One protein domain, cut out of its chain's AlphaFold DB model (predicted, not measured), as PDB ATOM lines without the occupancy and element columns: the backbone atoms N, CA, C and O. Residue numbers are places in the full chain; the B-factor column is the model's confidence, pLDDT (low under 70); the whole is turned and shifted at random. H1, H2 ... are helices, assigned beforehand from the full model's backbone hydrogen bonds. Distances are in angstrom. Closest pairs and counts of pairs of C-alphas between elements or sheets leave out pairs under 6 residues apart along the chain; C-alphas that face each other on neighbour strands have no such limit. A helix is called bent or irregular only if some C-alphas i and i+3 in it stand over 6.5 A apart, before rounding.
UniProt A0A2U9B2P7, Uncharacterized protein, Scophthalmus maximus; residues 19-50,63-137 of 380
ATOM      1  N   GLY A  19     198.054 238.807 156.027       79.06
ATOM      2  CA  GLY A  19     199.439 238.403 155.790       79.06
ATOM      3  C   GLY A  19     200.248 239.457 155.030       79.06
ATOM      4  O   GLY A  19     201.430 239.645 155.319       79.06
ATOM      5  N   LEU A  20     199.613 240.193 154.111       77.94
ATOM      6  CA  LEU A  20     200.269 241.267 153.367       77.94
ATOM      7  C   LEU A  20     200.615 242.440 154.290       77.94
ATOM      8  O   LEU A  20     201.734 242.929 154.233       77.94
ATOM      9  N   TRP A  21     199.712 242.842 155.189       79.81
ATOM     10  CA  TRP A  21     199.983 243.927 156.142       79.81
ATOM     11  C   TRP A  21     201.115 243.606 157.106       79.81
ATOM     12  O   TRP A  21     201.956 244.463 157.361       79.81
ATOM     13  N   ILE A  22     201.160 242.373 157.613       79.00
ATOM     14  CA  ILE A  22     202.233 241.931 158.508       79.00
ATOM     15  C   ILE A  22     203.574 241.937 157.763       79.00
ATOM     16  O   ILE A  22     204.569 242.430 158.291       79.00
ATOM     17  N   ALA A  23     203.596 241.451 156.519       76.69
ATOM     18  CA  ALA A  23     204.785 241.491 155.674       76.69
ATOM     19  C   ALA A  23     205.247 242.930 155.400       76.69
ATOM     20  O   ALA A  23     206.426 243.240 155.561       76.69
ATOM     21  N   THR A  24     204.325 243.820 155.026       77.88
ATOM     22  CA  THR A  24     204.635 245.230 154.770       77.88
ATOM     23  C   THR A  24     205.146 245.921 156.030       77.88
ATOM     24  O   THR A  24     206.156 246.614 155.959       77.88
ATOM     25  N   ALA A  25     204.519 245.691 157.187       79.31
ATOM     26  CA  ALA A  25     204.975 246.247 158.457       79.31
ATOM     27  C   ALA A  25     206.403 245.789 158.790       79.31
ATOM     28  O   ALA A  25     207.248 246.633 159.067       79.31
ATOM     29  N   LEU A  26     206.707 244.491 158.669       76.81
ATOM     30  CA  LEU A  26     208.052 243.955 158.914       76.81
ATOM     31  C   LEU A  26     209.110 244.569 157.990       76.81
ATOM     32  O   LEU A  26     210.181 244.944 158.460       76.81
ATOM     33  N   VAL A  27     208.809 244.708 156.696       78.75
ATOM     34  CA  VAL A  27     209.728 245.336 155.733       78.75
ATOM     35  C   VAL A  27     209.935 246.814 156.061       78.75
ATOM     36  O   VAL A  27     211.065 247.288 156.022       78.75
ATOM     37  N   VAL A  28     208.879 247.546 156.427       77.25
ATOM     38  CA  VAL A  28     208.990 248.960 156.811       77.25
ATOM     39  C   VAL A  28     209.819 249.111 158.085       77.25
ATOM     40  O   VAL A  28     210.762 249.895 158.090       77.25
ATOM     41  N   THR A  29     209.548 248.334 159.138       75.56
ATOM     42  CA  THR A  29     210.339 248.372 160.379       75.56
ATOM     43  C   THR A  29     211.801 248.011 160.120       75.56
ATOM     44  O   THR A  29     212.698 248.622 160.692       75.56
ATOM     45  N   TYR A  30     212.054 247.067 159.213       75.81
ATOM     46  CA  TYR A  30     213.399 246.689 158.799       75.81
ATOM     47  C   TYR A  30     214.129 247.800 158.037       75.81
ATOM     48  O   TYR A  30     215.277 248.098 158.351       75.81
ATOM     49  N   MET A  31     213.472 248.441 157.068       75.62
ATOM     50  CA  MET A  31     214.053 249.559 156.317       75.62
ATOM     51  C   MET A  31     214.326 250.752 157.234       75.62
ATOM     52  O   MET A  31     215.385 251.364 157.139       75.62
ATOM     53  N   VAL A  32     213.422 251.028 158.178       80.12
ATOM     54  CA  VAL A  32     213.658 252.015 159.238       80.12
ATOM     55  C   VAL A  32     214.867 251.603 160.077       80.12
ATOM     56  O   VAL A  32     215.740 252.428 160.293       80.12
ATOM     57  N   GLY A  33     214.995 250.333 160.469       76.50
ATOM     58  CA  GLY A  33     216.168 249.824 161.186       76.50
ATOM     59  C   GLY A  33     217.478 249.966 160.400       76.50
ATOM     60  O   GLY A  33     218.462 250.437 160.958       76.50
ATOM     61  N   ILE A  34     217.486 249.633 159.104       74.44
ATOM     62  CA  ILE A  34     218.638 249.811 158.202       74.44
ATOM     63  C   ILE A  34     219.038 251.270 158.069       74.44
ATOM     64  O   ILE A  34     220.206 251.530 157.840       74.44
ATOM     65  N   ILE A  35     218.101 252.212 158.122       74.19
ATOM     66  CA  ILE A  35     218.413 253.635 157.960       74.19
ATOM     67  C   ILE A  35     218.833 254.223 159.310       74.19
ATOM     68  O   ILE A  35     219.842 254.914 159.408       74.19
ATOM     69  N   VAL A  36     218.108 253.885 160.375       74.88
ATOM     70  CA  VAL A  36     218.335 254.402 161.724       74.88
ATOM     71  C   VAL A  36     219.625 253.852 162.329       74.88
ATOM     72  O   VAL A  36     220.335 254.627 162.949       74.88
ATOM     73  N   LEU A  37     220.002 252.580 162.140       69.81
ATOM     74  CA  LEU A  37     221.248 252.050 162.725       69.81
ATOM     75  C   LEU A  37     222.513 252.737 162.184       69.81
ATOM     76  O   LEU A  37     223.331 253.152 162.999       69.81
ATOM     77  N   PRO A  38     222.716 252.886 160.865       66.50
ATOM     78  CA  PRO A  38     223.828 253.638 160.305       66.50
ATOM     79  C   PRO A  38     223.751 255.108 160.668       66.50
ATOM     80  O   PRO A  38     224.791 255.664 160.975       66.50
ATOM     81  N   ILE A  39     222.561 255.719 160.716       66.31
ATOM     82  CA  ILE A  39     222.430 257.092 161.217       66.31
ATOM     83  C   ILE A  39     222.853 257.162 162.682       66.31
ATOM     84  O   ILE A  39     223.594 258.063 163.018       66.31
ATOM     85  N   LEU A  40     222.483 256.223 163.556       63.09
ATOM     86  CA  LEU A  40     222.895 256.184 164.970       63.09
ATOM     87  C   LEU A  40     224.386 255.849 165.157       63.09
ATOM     88  O   LEU A  40     225.034 256.364 166.069       63.09
ATOM     89  N   THR A  41     224.935 255.001 164.285       64.56
ATOM     90  CA  THR A  41     226.347 254.578 164.292       64.56
ATOM     91  C   THR A  41     227.244 255.688 163.769       64.56
ATOM     92  O   THR A  41     228.217 256.059 164.421       64.56
ATOM     93  N   ALA A  42     226.896 256.246 162.608       55.81
ATOM     94  CA  ALA A  42     227.521 257.442 162.088       55.81
ATOM     95  C   ALA A  42     227.338 258.550 163.113       55.81
ATOM     96  O   ALA A  42     228.315 259.190 163.464       55.81
ATOM     97  N   SER A  43     226.137 258.749 163.678       55.94
ATOM     98  CA  SER A  43     225.865 259.874 164.592       55.94
ATOM     99  C   SER A  43     226.542 259.854 165.922       55.94
ATOM    100  O   SER A  43     226.261 260.685 166.775       55.94
ATOM    101  N   GLY A  44     227.462 258.922 166.114       54.47
ATOM    102  CA  GLY A  44     228.224 258.834 167.330       54.47
ATOM    103  C   GLY A  44     227.348 258.560 168.549       54.47
ATOM    104  O   GLY A  44     227.850 258.568 169.663       54.47
ATOM    105  N   HIS A  45     226.051 258.285 168.368       53.16
ATOM    106  CA  HIS A  45     225.137 257.946 169.452       53.16
ATOM    107  C   HIS A  45     225.429 256.557 170.016       53.16
ATOM    108  O   HIS A  45     225.168 256.316 171.185       53.16
ATOM    109  N   LEU A  46     226.025 255.673 169.211       46.97
ATOM    110  CA  LEU A  46     226.639 254.423 169.675       46.97
ATOM    111  C   LEU A  46     228.126 254.570 170.038       46.97
ATOM    112  O   LEU A  46     228.721 253.614 170.518       46.97
ATOM    113  N   ARG A  47     228.723 255.739 169.783       50.19
ATOM    114  CA  ARG A  47     230.174 255.978 169.725       50.19
ATOM    115  C   ARG A  47     230.632 257.008 170.761       50.19
ATOM    116  O   ARG A  47     231.632 257.694 170.556       50.19
ATOM    117  N   ASN A  48     229.880 257.161 171.847       45.69
ATOM    118  CA  ASN A  48     230.197 258.125 172.895       45.69
ATOM    119  C   ASN A  48     231.144 257.483 173.914       45.69
ATOM    120  O   ASN A  48     230.773 257.188 175.040       45.69
ATOM    121  N   GLY A  49     232.341 257.148 173.436       44.66
ATOM    122  CA  GLY A  49     233.364 256.437 174.192       44.66
ATOM    123  C   GLY A  49     234.741 257.072 174.081       44.66
ATOM    124  O   GLY A  49     235.723 256.388 174.359       44.66
ATOM    125  N   GLN A  50     234.836 258.344 173.678       46.09
ATOM    126  CA  GLN A  50     236.005 259.106 174.095       46.09
ATOM    127  C   GLN A  50     235.866 259.294 175.598       46.09
ATOM    128  O   GLN A  50     235.074 260.108 176.072       46.09
ATOM    129  N   ARG A  63     238.912 249.806 170.666       63.69
ATOM    130  CA  ARG A  63     237.485 249.969 170.965       63.69
ATOM    131  C   ARG A  63     236.685 250.348 169.713       63.69
ATOM    132  O   ARG A  63     235.646 249.747 169.438       63.69
ATOM    133  N   LEU A  64     237.230 251.240 168.885       62.28
ATOM    134  CA  LEU A  64     236.651 251.658 167.600       62.28
ATOM    135  C   LEU A  64     236.507 250.481 166.619       62.28
ATOM    136  O   LEU A  64     235.500 250.363 165.920       62.28
ATOM    137  N   SER A  65     237.498 249.586 166.596       71.25
ATOM    138  CA  SER A  65     237.480 248.356 165.795       71.25
ATOM    139  C   SER A  65     236.404 247.371 166.269       71.25
ATOM    140  O   SER A  65     235.669 246.801 165.455       71.25
ATOM    141  N   GLN A  66     236.244 247.210 167.587       70.88
ATOM    142  CA  GLN A  66     235.235 246.323 168.168       70.88
ATOM    143  C   GLN A  66     233.802 246.822 167.911       70.88
ATOM    144  O   GLN A  66     232.922 246.028 167.573       70.88
ATOM    145  N   GLU A  67     233.567 248.130 168.000       63.84
ATOM    146  CA  GLU A  67     232.259 248.745 167.739       63.84
ATOM    147  C   GLU A  67     231.901 248.737 166.244       63.84
ATOM    148  O   GLU A  67     230.772 248.394 165.874       63.84
ATOM    149  N   ALA A  68     232.871 249.015 165.362       72.38
ATOM    150  CA  ALA A  68     232.688 248.882 163.916       72.38
ATOM    151  C   ALA A  68     232.369 247.431 163.520       72.38
ATOM    152  O   ALA A  68     231.470 247.187 162.712       72.38
ATOM    153  N   SER A  69     233.052 246.459 164.135       73.56
ATOM    154  CA  SER A  69     232.761 245.036 163.949       73.56
ATOM    155  C   SER A  69     231.330 244.695 164.368       73.56
ATOM    156  O   SER A  69     230.642 243.977 163.641       73.56
ATOM    157  N   LEU A  70     230.842 245.268 165.473       72.19
ATOM    158  CA  LEU A  70     229.467 245.081 165.926       72.19
ATOM    159  C   LEU A  70     228.465 245.613 164.889       72.19
ATOM    160  O   LEU A  70     227.561 244.884 164.486       72.19
ATOM    161  N   GLY A  71     228.643 246.845 164.398       73.50
ATOM    162  CA  GLY A  71     227.766 247.437 163.380       73.50
ATOM    163  C   GLY A  71     227.739 246.643 162.065       73.50
ATOM    164  O   GLY A  71     226.672 246.415 161.484       73.50
ATOM    165  N   ILE A  72     228.899 246.145 161.628       74.44
ATOM    166  CA  ILE A  72     229.020 245.276 160.447       74.44
ATOM    167  C   ILE A  72     228.325 243.929 160.690       74.44
ATOM    168  O   ILE A  72     227.624 243.426 159.812       74.44
ATOM    169  N   LEU A  73     228.457 243.353 161.888       77.38
ATOM    170  CA  LEU A  73     227.790 242.103 162.253       77.38
ATOM    171  C   LEU A  73     226.261 242.262 162.235       77.38
ATOM    172  O   LEU A  73     225.559 241.425 161.667       77.38
ATOM    173  N   TRP A  74     225.737 243.349 162.809       73.50
ATOM    174  CA  TRP A  74     224.298 243.624 162.857       73.50
ATOM    175  C   TRP A  74     223.707 243.839 161.466       73.50
ATOM    176  O   TRP A  74     222.716 243.199 161.115       73.50
ATOM    177  N   THR A  75     224.336 244.679 160.644       74.00
ATOM    178  CA  THR A  75     223.899 244.905 159.255       74.00
ATOM    179  C   THR A  75     224.005 243.629 158.414       74.00
ATOM    180  O   THR A  75     223.088 243.314 157.650       74.00
ATOM    181  N   GLY A  76     225.060 242.836 158.628       77.69
ATOM    182  CA  GLY A  76     225.281 241.549 157.974       77.69
ATOM    183  C   GLY A  76     224.265 240.463 158.339       77.69
ATOM    184  O   GLY A  76     223.901 239.677 157.469       77.69
ATOM    185  N   MET A  77     223.765 240.414 159.581       75.06
ATOM    186  CA  MET A  77     222.750 239.429 160.004       75.06
ATOM    187  C   MET A  77     221.315 239.844 159.655       75.06
ATOM    188  O   MET A  77     220.464 238.999 159.380       75.06
ATOM    189  N   CYS A  78     221.045 241.144 159.613       73.81
ATOM    190  CA  CYS A  78     219.737 241.718 159.306       73.81
ATOM    191  C   CYS A  78     219.249 241.398 157.876       73.81
ATOM    192  O   CYS A  78     218.083 241.043 157.660       73.81
ATOM    193  N   LEU A  79     220.154 241.459 156.896       73.62
ATOM    194  CA  LEU A  79     219.854 241.243 155.477       73.62
ATOM    195  C   LEU A  79     219.424 239.804 155.129       73.62
ATOM    196  O   LEU A  79     218.365 239.646 154.511       73.62
ATOM    197  N   PRO A  80     220.143 238.743 155.540       76.25
ATOM    198  CA  PRO A  80     219.725 237.372 155.273       76.25
ATOM    199  C   PRO A  80     218.425 237.002 155.993       76.25
ATOM    200  O   PRO A  80     217.618 236.275 155.417       76.25
ATOM    201  N   ILE A  81     218.167 237.528 157.198       74.62
ATOM    202  CA  ILE A  81     216.892 237.315 157.906       74.62
ATOM    203  C   ILE A  81     215.732 237.907 157.103       74.62
ATOM    204  O   ILE A  81     214.704 237.256 156.929       74.62
ATOM    205  N   SER A  82     215.913 239.104 156.548       74.19
ATOM    206  CA  SER A  82     214.884 239.764 155.739       74.19
ATOM    207  C   SER A  82     214.607 239.031 154.432       74.19
ATOM    208  O   SER A  82     213.449 238.816 154.078       74.19
ATOM    209  N   ILE A  83     215.655 238.568 153.744       78.25
ATOM    210  CA  ILE A  83     215.508 237.737 152.542       78.25
ATOM    211  C   ILE A  83     214.797 236.423 152.887       78.25
ATOM    212  O   ILE A  83     213.866 236.030 152.185       78.25
ATOM    213  N   MET A  84     215.175 235.768 153.989       71.88
ATOM    214  CA  MET A  84     214.530 234.540 154.465       71.88
ATOM    215  C   MET A  84     213.039 234.754 154.755       71.88
ATOM    216  O   MET A  84     212.222 233.938 154.330       71.88
ATOM    217  N   LEU A  85     212.663 235.858 155.410       73.50
ATOM    218  CA  LEU A  85     211.262 236.207 155.671       73.50
ATOM    219  C   LEU A  85     210.473 236.424 154.372       73.50
ATOM    220  O   LEU A  85     209.378 235.876 154.227       73.50
ATOM    221  N   LEU A  86     211.040 237.152 153.405       76.12
ATOM    222  CA  LEU A  86     210.415 237.390 152.099       76.12
ATOM    223  C   LEU A  86     210.201 236.089 151.313       76.12
ATOM    224  O   LEU A  86     209.114 235.865 150.774       76.12
ATOM    225  N   VAL A  87     211.201 235.203 151.290       77.06
ATOM    226  CA  VAL A  87     211.105 233.887 150.635       77.06
ATOM    227  C   VAL A  87     210.031 233.023 151.302       77.06
ATOM    228  O   VAL A  87     209.260 232.358 150.613       77.06
ATOM    229  N   ASN A  88     209.914 233.066 152.631       70.38
ATOM    230  CA  ASN A  88     208.920 232.277 153.364       70.38
ATOM    231  C   ASN A  88     207.482 232.757 153.110       70.38
ATOM    232  O   ASN A  88     206.583 231.932 152.972       70.38
ATOM    233  N   ILE A  89     207.264 234.072 152.989       72.25
ATOM    234  CA  ILE A  89     205.960 234.638 152.595       72.25
ATOM    235  C   ILE A  89     205.565 234.149 151.195       72.25
ATOM    236  O   ILE A  89     204.395 233.868 150.930       72.25
ATOM    237  N   TRP A  90     206.547 234.006 150.304       76.38
ATOM    238  CA  TRP A  90     206.340 233.481 148.956       76.38
ATOM    239  C   TRP A  90     205.997 231.985 148.941       76.38
ATOM    240  O   TRP A  90     205.159 231.539 148.152       76.38
ATOM    241  N   ILE A  91     206.587 231.195 149.841       80.00
ATOM    242  CA  ILE A  91     206.317 229.758 149.965       80.00
ATOM    243  C   ILE A  91     205.058 229.564 150.824       80.00
ATOM    244  O   ILE A  91     205.106 229.285 152.020       80.00
ATOM    245  N   LYS A  92     203.901 229.695 150.166       67.69
ATOM    246  CA  LYS A  92     202.522 229.784 150.699       67.69
ATOM    247  C   LYS A  92     202.026 228.634 151.612       67.69
ATOM    248  O   LYS A  92     200.822 228.510 151.823       67.69
ATOM    249  N   LYS A  93     202.886 227.744 152.124       63.91
ATOM    250  CA  LYS A  93     202.479 226.555 152.901       63.91
ATOM    251  C   LYS A  93     203.574 225.940 153.791       63.91
ATOM    252  O   LYS A  93     203.622 224.723 153.955       63.91
ATOM    253  N   SER A  94     204.467 226.746 154.364       64.06
ATOM    254  CA  SER A  94     205.515 226.219 155.249       64.06
ATOM    255  C   SER A  94     204.989 225.957 156.669       64.06
ATOM    256  O   SER A  94     204.600 226.877 157.384       64.06
ATOM    257  N   MET A  95     205.007 224.689 157.098       76.00
ATOM    258  CA  MET A  95     204.606 224.230 158.443       76.00
ATOM    259  C   MET A  95     205.476 224.824 159.575       76.00
ATOM    260  O   MET A  95     205.118 224.747 160.745       76.00
ATOM    261  N   PHE A  96     206.601 225.460 159.239       73.56
ATOM    262  CA  PHE A  96     207.571 225.986 160.201       73.56
ATOM    263  C   PHE A  96     207.311 227.432 160.656       73.56
ATOM    264  O   PHE A  96     208.107 227.978 161.415       73.56
ATOM    265  N   PHE A  97     206.211 228.058 160.229       74.88
ATOM    266  CA  PHE A  97     205.891 229.464 160.518       74.88
ATOM    267  C   PHE A  97     206.107 229.927 161.984       74.88
ATOM    268  O   PHE A  97     206.755 230.958 162.169       74.88
ATOM    269  N   PRO A  98     205.668 229.202 163.039       77.81
ATOM    270  CA  PRO A  98     205.865 229.664 164.418       77.81
ATOM    271  C   PRO A  98     207.334 229.650 164.867       77.81
ATOM    272  O   PRO A  98     207.753 230.538 165.606       77.81
ATOM    273  N   LEU A  99     208.139 228.693 164.390       78.75
ATOM    274  CA  LEU A  99     209.578 228.648 164.680       78.75
ATOM    275  C   LEU A  99     210.301 229.844 164.035       78.75
ATOM    276  O   LEU A  99     211.223 230.412 164.615       78.75
ATOM    277  N   TRP A 100     209.837 230.263 162.856       73.88
ATOM    278  CA  TRP A 100     210.395 231.392 162.113       73.88
ATOM    279  C   TRP A 100     210.036 232.760 162.692       73.88
ATOM    280  O   TRP A 100     210.828 233.681 162.537       73.88
ATOM    281  N   LEU A 101     208.902 232.904 163.384       77.12
ATOM    282  CA  LEU A 101     208.580 234.131 164.126       77.12
ATOM    283  C   LEU A 101     209.419 234.285 165.402       77.12
ATOM    284  O   LEU A 101     209.643 235.402 165.864       77.12
ATOM    285  N   LEU A 102     209.916 233.177 165.954       83.25
ATOM    286  CA  LEU A 102     210.696 233.188 167.187       83.25
ATOM    287  C   LEU A 102     212.094 233.794 166.983       83.25
ATOM    288  O   LEU A 102     212.551 234.564 167.820       83.25
ATOM    289  N   ALA A 103     212.752 233.513 165.854       80.69
ATOM    290  CA  ALA A 103     214.084 234.040 165.544       80.69
ATOM    291  C   ALA A 103     214.175 235.588 165.504       80.69
ATOM    292  O   ALA A 103     215.014 236.138 166.221       80.69
ATOM    293  N   PRO A 104     213.336 236.329 164.744       76.12
ATOM    294  CA  PRO A 104     213.376 237.791 164.733       76.12
ATOM    295  C   PRO A 104     212.934 238.389 166.070       76.12
ATOM    296  O   PRO A 104     213.464 239.422 166.465       76.12
ATOM    297  N   PHE A 105     212.019 237.735 166.796       80.06
ATOM    298  CA  PHE A 105     211.641 238.170 168.140       80.06
ATOM    299  C   PHE A 105     212.828 238.090 169.107       80.06
ATOM    300  O   PHE A 105     213.124 239.064 169.793       80.06
ATOM    301  N   VAL A 106     213.558 236.970 169.114       85.44
ATOM    302  CA  VAL A 106     214.785 236.829 169.911       85.44
ATOM    303  C   VAL A 106     215.798 237.902 169.517       85.44
ATOM    304  O   VAL A 106     216.341 238.565 170.394       85.44
ATOM    305  N   LEU A 107     216.009 238.136 168.221       79.44
ATOM    306  CA  LEU A 107     216.972 239.130 167.743       79.44
ATOM    307  C   LEU A 107     216.591 240.564 168.146       79.44
ATOM    308  O   LEU A 107     217.449 241.332 168.574       79.44
ATOM    309  N   PHE A 108     215.300 240.899 168.083       78.94
ATOM    310  CA  PHE A 108     214.769 242.170 168.572       78.94
ATOM    311  C   PHE A 108     214.994 242.339 170.077       78.94
ATOM    312  O   PHE A 108     215.451 243.394 170.511       78.94
ATOM    313  N   VAL A 109     214.736 241.297 170.874       85.88
ATOM    314  CA  VAL A 109     214.995 241.322 172.320       85.88
ATOM    315  C   VAL A 109     216.482 241.528 172.602       85.88
ATOM    316  O   VAL A 109     216.815 242.353 173.450       85.88
ATOM    317  N   VAL A 110     217.387 240.857 171.876       83.75
ATOM    318  CA  VAL A 110     218.834 241.094 172.026       83.75
ATOM    319  C   VAL A 110     219.177 242.551 171.706       83.75
ATOM    320  O   VAL A 110     219.851 243.178 172.518       83.75
ATOM    321  N   MET A 111     218.668 243.113 170.602       75.12
ATOM    322  CA  MET A 111     218.910 244.518 170.240       75.12
ATOM    323  C   MET A 111     218.409 245.497 171.304       75.12
ATOM    324  O   MET A 111     219.139 246.409 171.692       75.12
ATOM    325  N   ALA A 112     217.185 245.305 171.798       78.06
ATOM    326  CA  ALA A 112     216.608 246.158 172.831       78.06
ATOM    327  C   ALA A 112     217.425 246.095 174.131       78.06
ATOM    328  O   ALA A 112     217.692 247.127 174.741       78.06
ATOM    329  N   VAL A 113     217.880 244.901 174.528       86.38
ATOM    330  CA  VAL A 113     218.729 244.715 175.714       86.38
ATOM    331  C   VAL A 113     220.103 245.352 175.523       86.38
ATOM    332  O   VAL A 113     220.593 246.001 176.445       86.38
ATOM    333  N   THR A 114     220.736 245.199 174.356       79.25
ATOM    334  CA  THR A 114     222.026 245.850 174.084       79.25
ATOM    335  C   THR A 114     221.885 247.363 174.070       79.25
ATOM    336  O   THR A 114     222.674 248.033 174.719       79.25
ATOM    337  N   PHE A 115     220.843 247.896 173.427       74.81
ATOM    338  CA  PHE A 115     220.585 249.333 173.382       74.81
ATOM    339  C   PHE A 115     220.330 249.904 174.779       74.81
ATOM    340  O   PHE A 115     220.955 250.888 175.158       74.81
ATOM    341  N   ALA A 116     219.478 249.252 175.578       77.88
ATOM    342  CA  ALA A 116     219.225 249.662 176.956       77.88
ATOM    343  C   ALA A 116     220.507 249.639 177.802       77.88
ATOM    344  O   ALA A 116     220.738 250.555 178.584       77.88
ATOM    345  N   LYS A 117     221.371 248.629 177.624       81.69
ATOM    346  CA  LYS A 117     222.677 248.578 178.300       81.69
ATOM    347  C   LYS A 117     223.595 249.720 177.877       81.69
ATOM    348  O   LYS A 117     224.188 250.345 178.746       81.69
ATOM    349  N   THR A 118     223.699 250.001 176.579       73.50
ATOM    350  CA  THR A 118     224.524 251.106 176.072       73.50
ATOM    351  C   THR A 118     224.011 252.453 176.583       73.50
ATOM    352  O   THR A 118     224.803 253.256 177.057       73.50
ATOM    353  N   TRP A 119     222.691 252.662 176.579       73.38
ATOM    354  CA  TRP A 119     222.059 253.883 177.086       73.38
ATOM    355  C   TRP A 119     222.303 254.101 178.584       73.38
ATOM    356  O   TRP A 119     222.657 255.198 179.016       73.38
ATOM    357  N   VAL A 120     222.130 253.048 179.392       82.00
ATOM    358  CA  VAL A 120     222.408 253.106 180.835       82.00
ATOM    359  C   VAL A 120     223.885 253.401 181.084       82.00
ATOM    360  O   VAL A 120     224.184 254.227 181.938       82.00
ATOM    361  N   ASN A 121     224.796 252.793 180.316       76.88
ATOM    362  CA  ASN A 121     226.228 253.058 180.442       76.88
ATOM    363  C   ASN A 121     226.583 254.512 180.084       76.88
ATOM    364  O   ASN A 121     227.328 255.139 180.822       76.88
ATOM    365  N   GLU A 122     226.009 255.078 179.015       71.62
ATOM    366  CA  GLU A 122     226.226 256.488 178.638       71.62
ATOM    367  C   GLU A 122     225.724 257.443 179.734       71.62
ATOM    368  O   GLU A 122     226.433 258.362 180.140       71.62
ATOM    369  N   THR A 123     224.527 257.189 180.274       74.69
ATOM    370  CA  THR A 123     223.973 257.999 181.374       74.69
ATOM    371  C   THR A 123     224.863 257.909 182.618       74.69
ATOM    372  O   THR A 123     225.158 258.921 183.251       74.69
ATOM    373  N   GLN A 124     225.351 256.703 182.924       81.06
ATOM    374  CA  GLN A 124     226.246 256.454 184.046       81.06
ATOM    375  C   GLN A 124     227.619 257.113 183.859       81.06
ATOM    376  O   GLN A 124     228.188 257.590 184.833       81.06
ATOM    377  N   GLU A 125     228.160 257.176 182.641       77.88
ATOM    378  CA  GLU A 125     229.426 257.862 182.357       77.88
ATOM    379  C   GLU A 125     229.303 259.381 182.540       77.88
ATOM    380  O   GLU A 125     230.194 259.994 183.128       77.88
ATOM    381  N   ILE A 126     228.184 259.988 182.123       74.50
ATOM    382  CA  ILE A 126     227.917 261.420 182.345       74.50
ATOM    383  C   ILE A 126     227.761 261.720 183.841       74.50
ATOM    384  O   ILE A 126     228.324 262.696 184.339       74.50
ATOM    385  N   GLU A 127     227.027 260.881 184.575       81.12
ATOM    386  CA  GLU A 127     226.894 261.013 186.029       81.12
ATOM    387  C   GLU A 127     228.232 260.798 186.740       81.12
ATOM    388  O   GLU A 127     228.598 261.606 187.589       81.12
ATOM    389  N   ALA A 128     229.015 259.792 186.348       79.69
ATOM    390  CA  ALA A 128     230.342 259.546 186.900       79.69
ATOM    391  C   ALA A 128     231.305 260.701 186.598       79.69
ATOM    392  O   ALA A 128     232.105 261.075 187.453       79.69
ATOM    393  N   PHE A 129     231.224 261.299 185.408       74.81
ATOM    394  CA  PHE A 129     231.971 262.507 185.073       74.81
ATOM    395  C   PHE A 129     231.567 263.669 185.980       74.81
ATOM    396  O   PHE A 129     232.432 264.325 186.560       74.81
ATOM    397  N   LYS A 130     230.260 263.886 186.162       81.19
ATOM    398  CA  LYS A 130     229.725 264.911 187.060       81.19
ATOM    399  C   LYS A 130     230.185 264.687 188.501       81.19
ATOM    400  O   LYS A 130     230.613 265.639 189.145       81.19
ATOM    401  N   GLU A 131     230.156 263.448 188.989       83.38
ATOM    402  CA  GLU A 131     230.648 263.079 190.317       83.38
ATOM    403  C   GLU A 131     232.152 263.332 190.452       83.38
ATOM    404  O   GLU A 131     232.568 263.996 191.400       83.38
ATOM    405  N   ARG A 132     232.974 262.895 189.488       75.75
ATOM    406  CA  ARG A 132     234.429 263.138 189.491       75.75
ATOM    407  C   ARG A 132     234.763 264.625 189.443       75.75
ATOM    408  O   ARG A 132     235.651 265.063 190.165       75.75
ATOM    409  N   TYR A 133     234.042 265.400 188.635       74.38
ATOM    410  CA  TYR A 133     234.202 266.850 188.580       74.38
ATOM    411  C   TYR A 133     233.761 267.497 189.898       74.38
ATOM    412  O   TYR A 133     234.449 268.363 190.423       74.38
ATOM    413  N   SER A 134     232.653 267.037 190.487       78.75
ATOM    414  CA  SER A 134     232.185 267.521 191.791       78.75
ATOM    415  C   SER A 134     233.140 267.171 192.934       78.75
ATOM    416  O   SER A 134     233.281 267.954 193.864       78.75
ATOM    417  N   ALA A 135     233.863 266.051 192.838       77.06
ATOM    418  CA  ALA A 135     234.878 265.653 193.811       77.06
ATOM    419  C   ALA A 135     236.114 266.572 193.802       77.06
ATOM    420  O   ALA A 135     236.894 266.552 194.752       77.06
ATOM    421  N   LEU A 136     236.288 267.392 192.759       68.12
ATOM    422  CA  LEU A 136     237.298 268.454 192.720       68.12
ATOM    423  C   LEU A 136     236.850 269.717 193.477       68.12
ATOM    424  O   LEU A 136     237.663 270.617 193.681       68.12
ATOM    425  N   TYR A 137     235.588 269.791 193.918       67.38
ATOM    426  CA  TYR A 137     235.075 270.894 194.727       67.38
ATOM    427  C   TYR A 137     235.036 270.571 196.227       67.38
ATOM    428  O   TYR A 137     234.662 269.461 196.607       67.38
TER     429      TYR A 137
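This is residues 19 to 50 and 63 to 137 of the 380 residues of an uncharacterized protein of Scophthalmus maximus (UniProt A0A2U9B2P7). One very long helix, H3, makes the longest axis, and two shorter helices, H1 and H2, pack side by side on each other, running opposite ways, with H2 alone of the two near H3. H2 and H3 make a narrow V joined by the loop of residues 91 to 96, with H1 on H2 but apart from H3; the far end of H3 and the tail after it, residues 126 to 137, stick out as a free arm. The printed part has 107 residues with three named helices, in the order H1, H2, H3, and no named strand; the class is all helix. The whole is loose, with a radius of gyration of the C-alphas of 18.6 A, and spans 69 by 22 by 22 A.

H3, the longest helix, holds residues 97 to 134 and measures 55.8 A from first to last C-alpha, with C-alpha 97 at (205.891, 229.464, 160.518) and C-alpha 134 at (232.185, 267.521, 191.791). H3 is neither bent nor irregular, but only just: C-alphas 101 and 104 are 6.1 A apart. H2 holds residues 63 to 90 and measures 41.5 A. H1 holds residues 19 to 42 and measures 34.5 A, with C-alpha 19 at (199.439, 238.403, 155.790).

H3 touches no helix, but is near H2. These two are close but not clearly touching, with the closest C-alphas, those of Ile 81 and Pro 104, 7.7 A apart. Their lines stand at a shallow tilt of 24 degrees, opposite ways. H2 and H1 touch, and their closest C-alphas, those of Ile 34 and Thr 75, are 7.3 A apart. H1 and H2 run opposite ways at a shallow tilt of 14 degrees, centre to centre 12.0 A. H1 and H3 are apart. Along the backbones, the O i to N i+4 pairs within hydrogen-bond range are 19 of 20 in H1, 22 of 24 in H2 and 32 of 34 in H3.

The two C-alphas farthest apart, those of Lys 93 and Tyr 137, are 69.1 A from each other. Residues 90 to 95 stand free, and so do residues 126 to 137, of which 126 to 134 belong to H3; the body without these stretches spans 45 by 21 by 20 A. Residues 51 to 62 are not printed, and C-alphas 50 and 63 are 9.8 A apart across this cut, which falls in the link from H1 to H2. The link from H2 to H3, 6 residues, is short. The mean pLDDT of the printed part is 73.3; it is under 70 at residues 37 to 50, 63 to 64, 67, 92 to 94 and 136 to 137 of this predicted model.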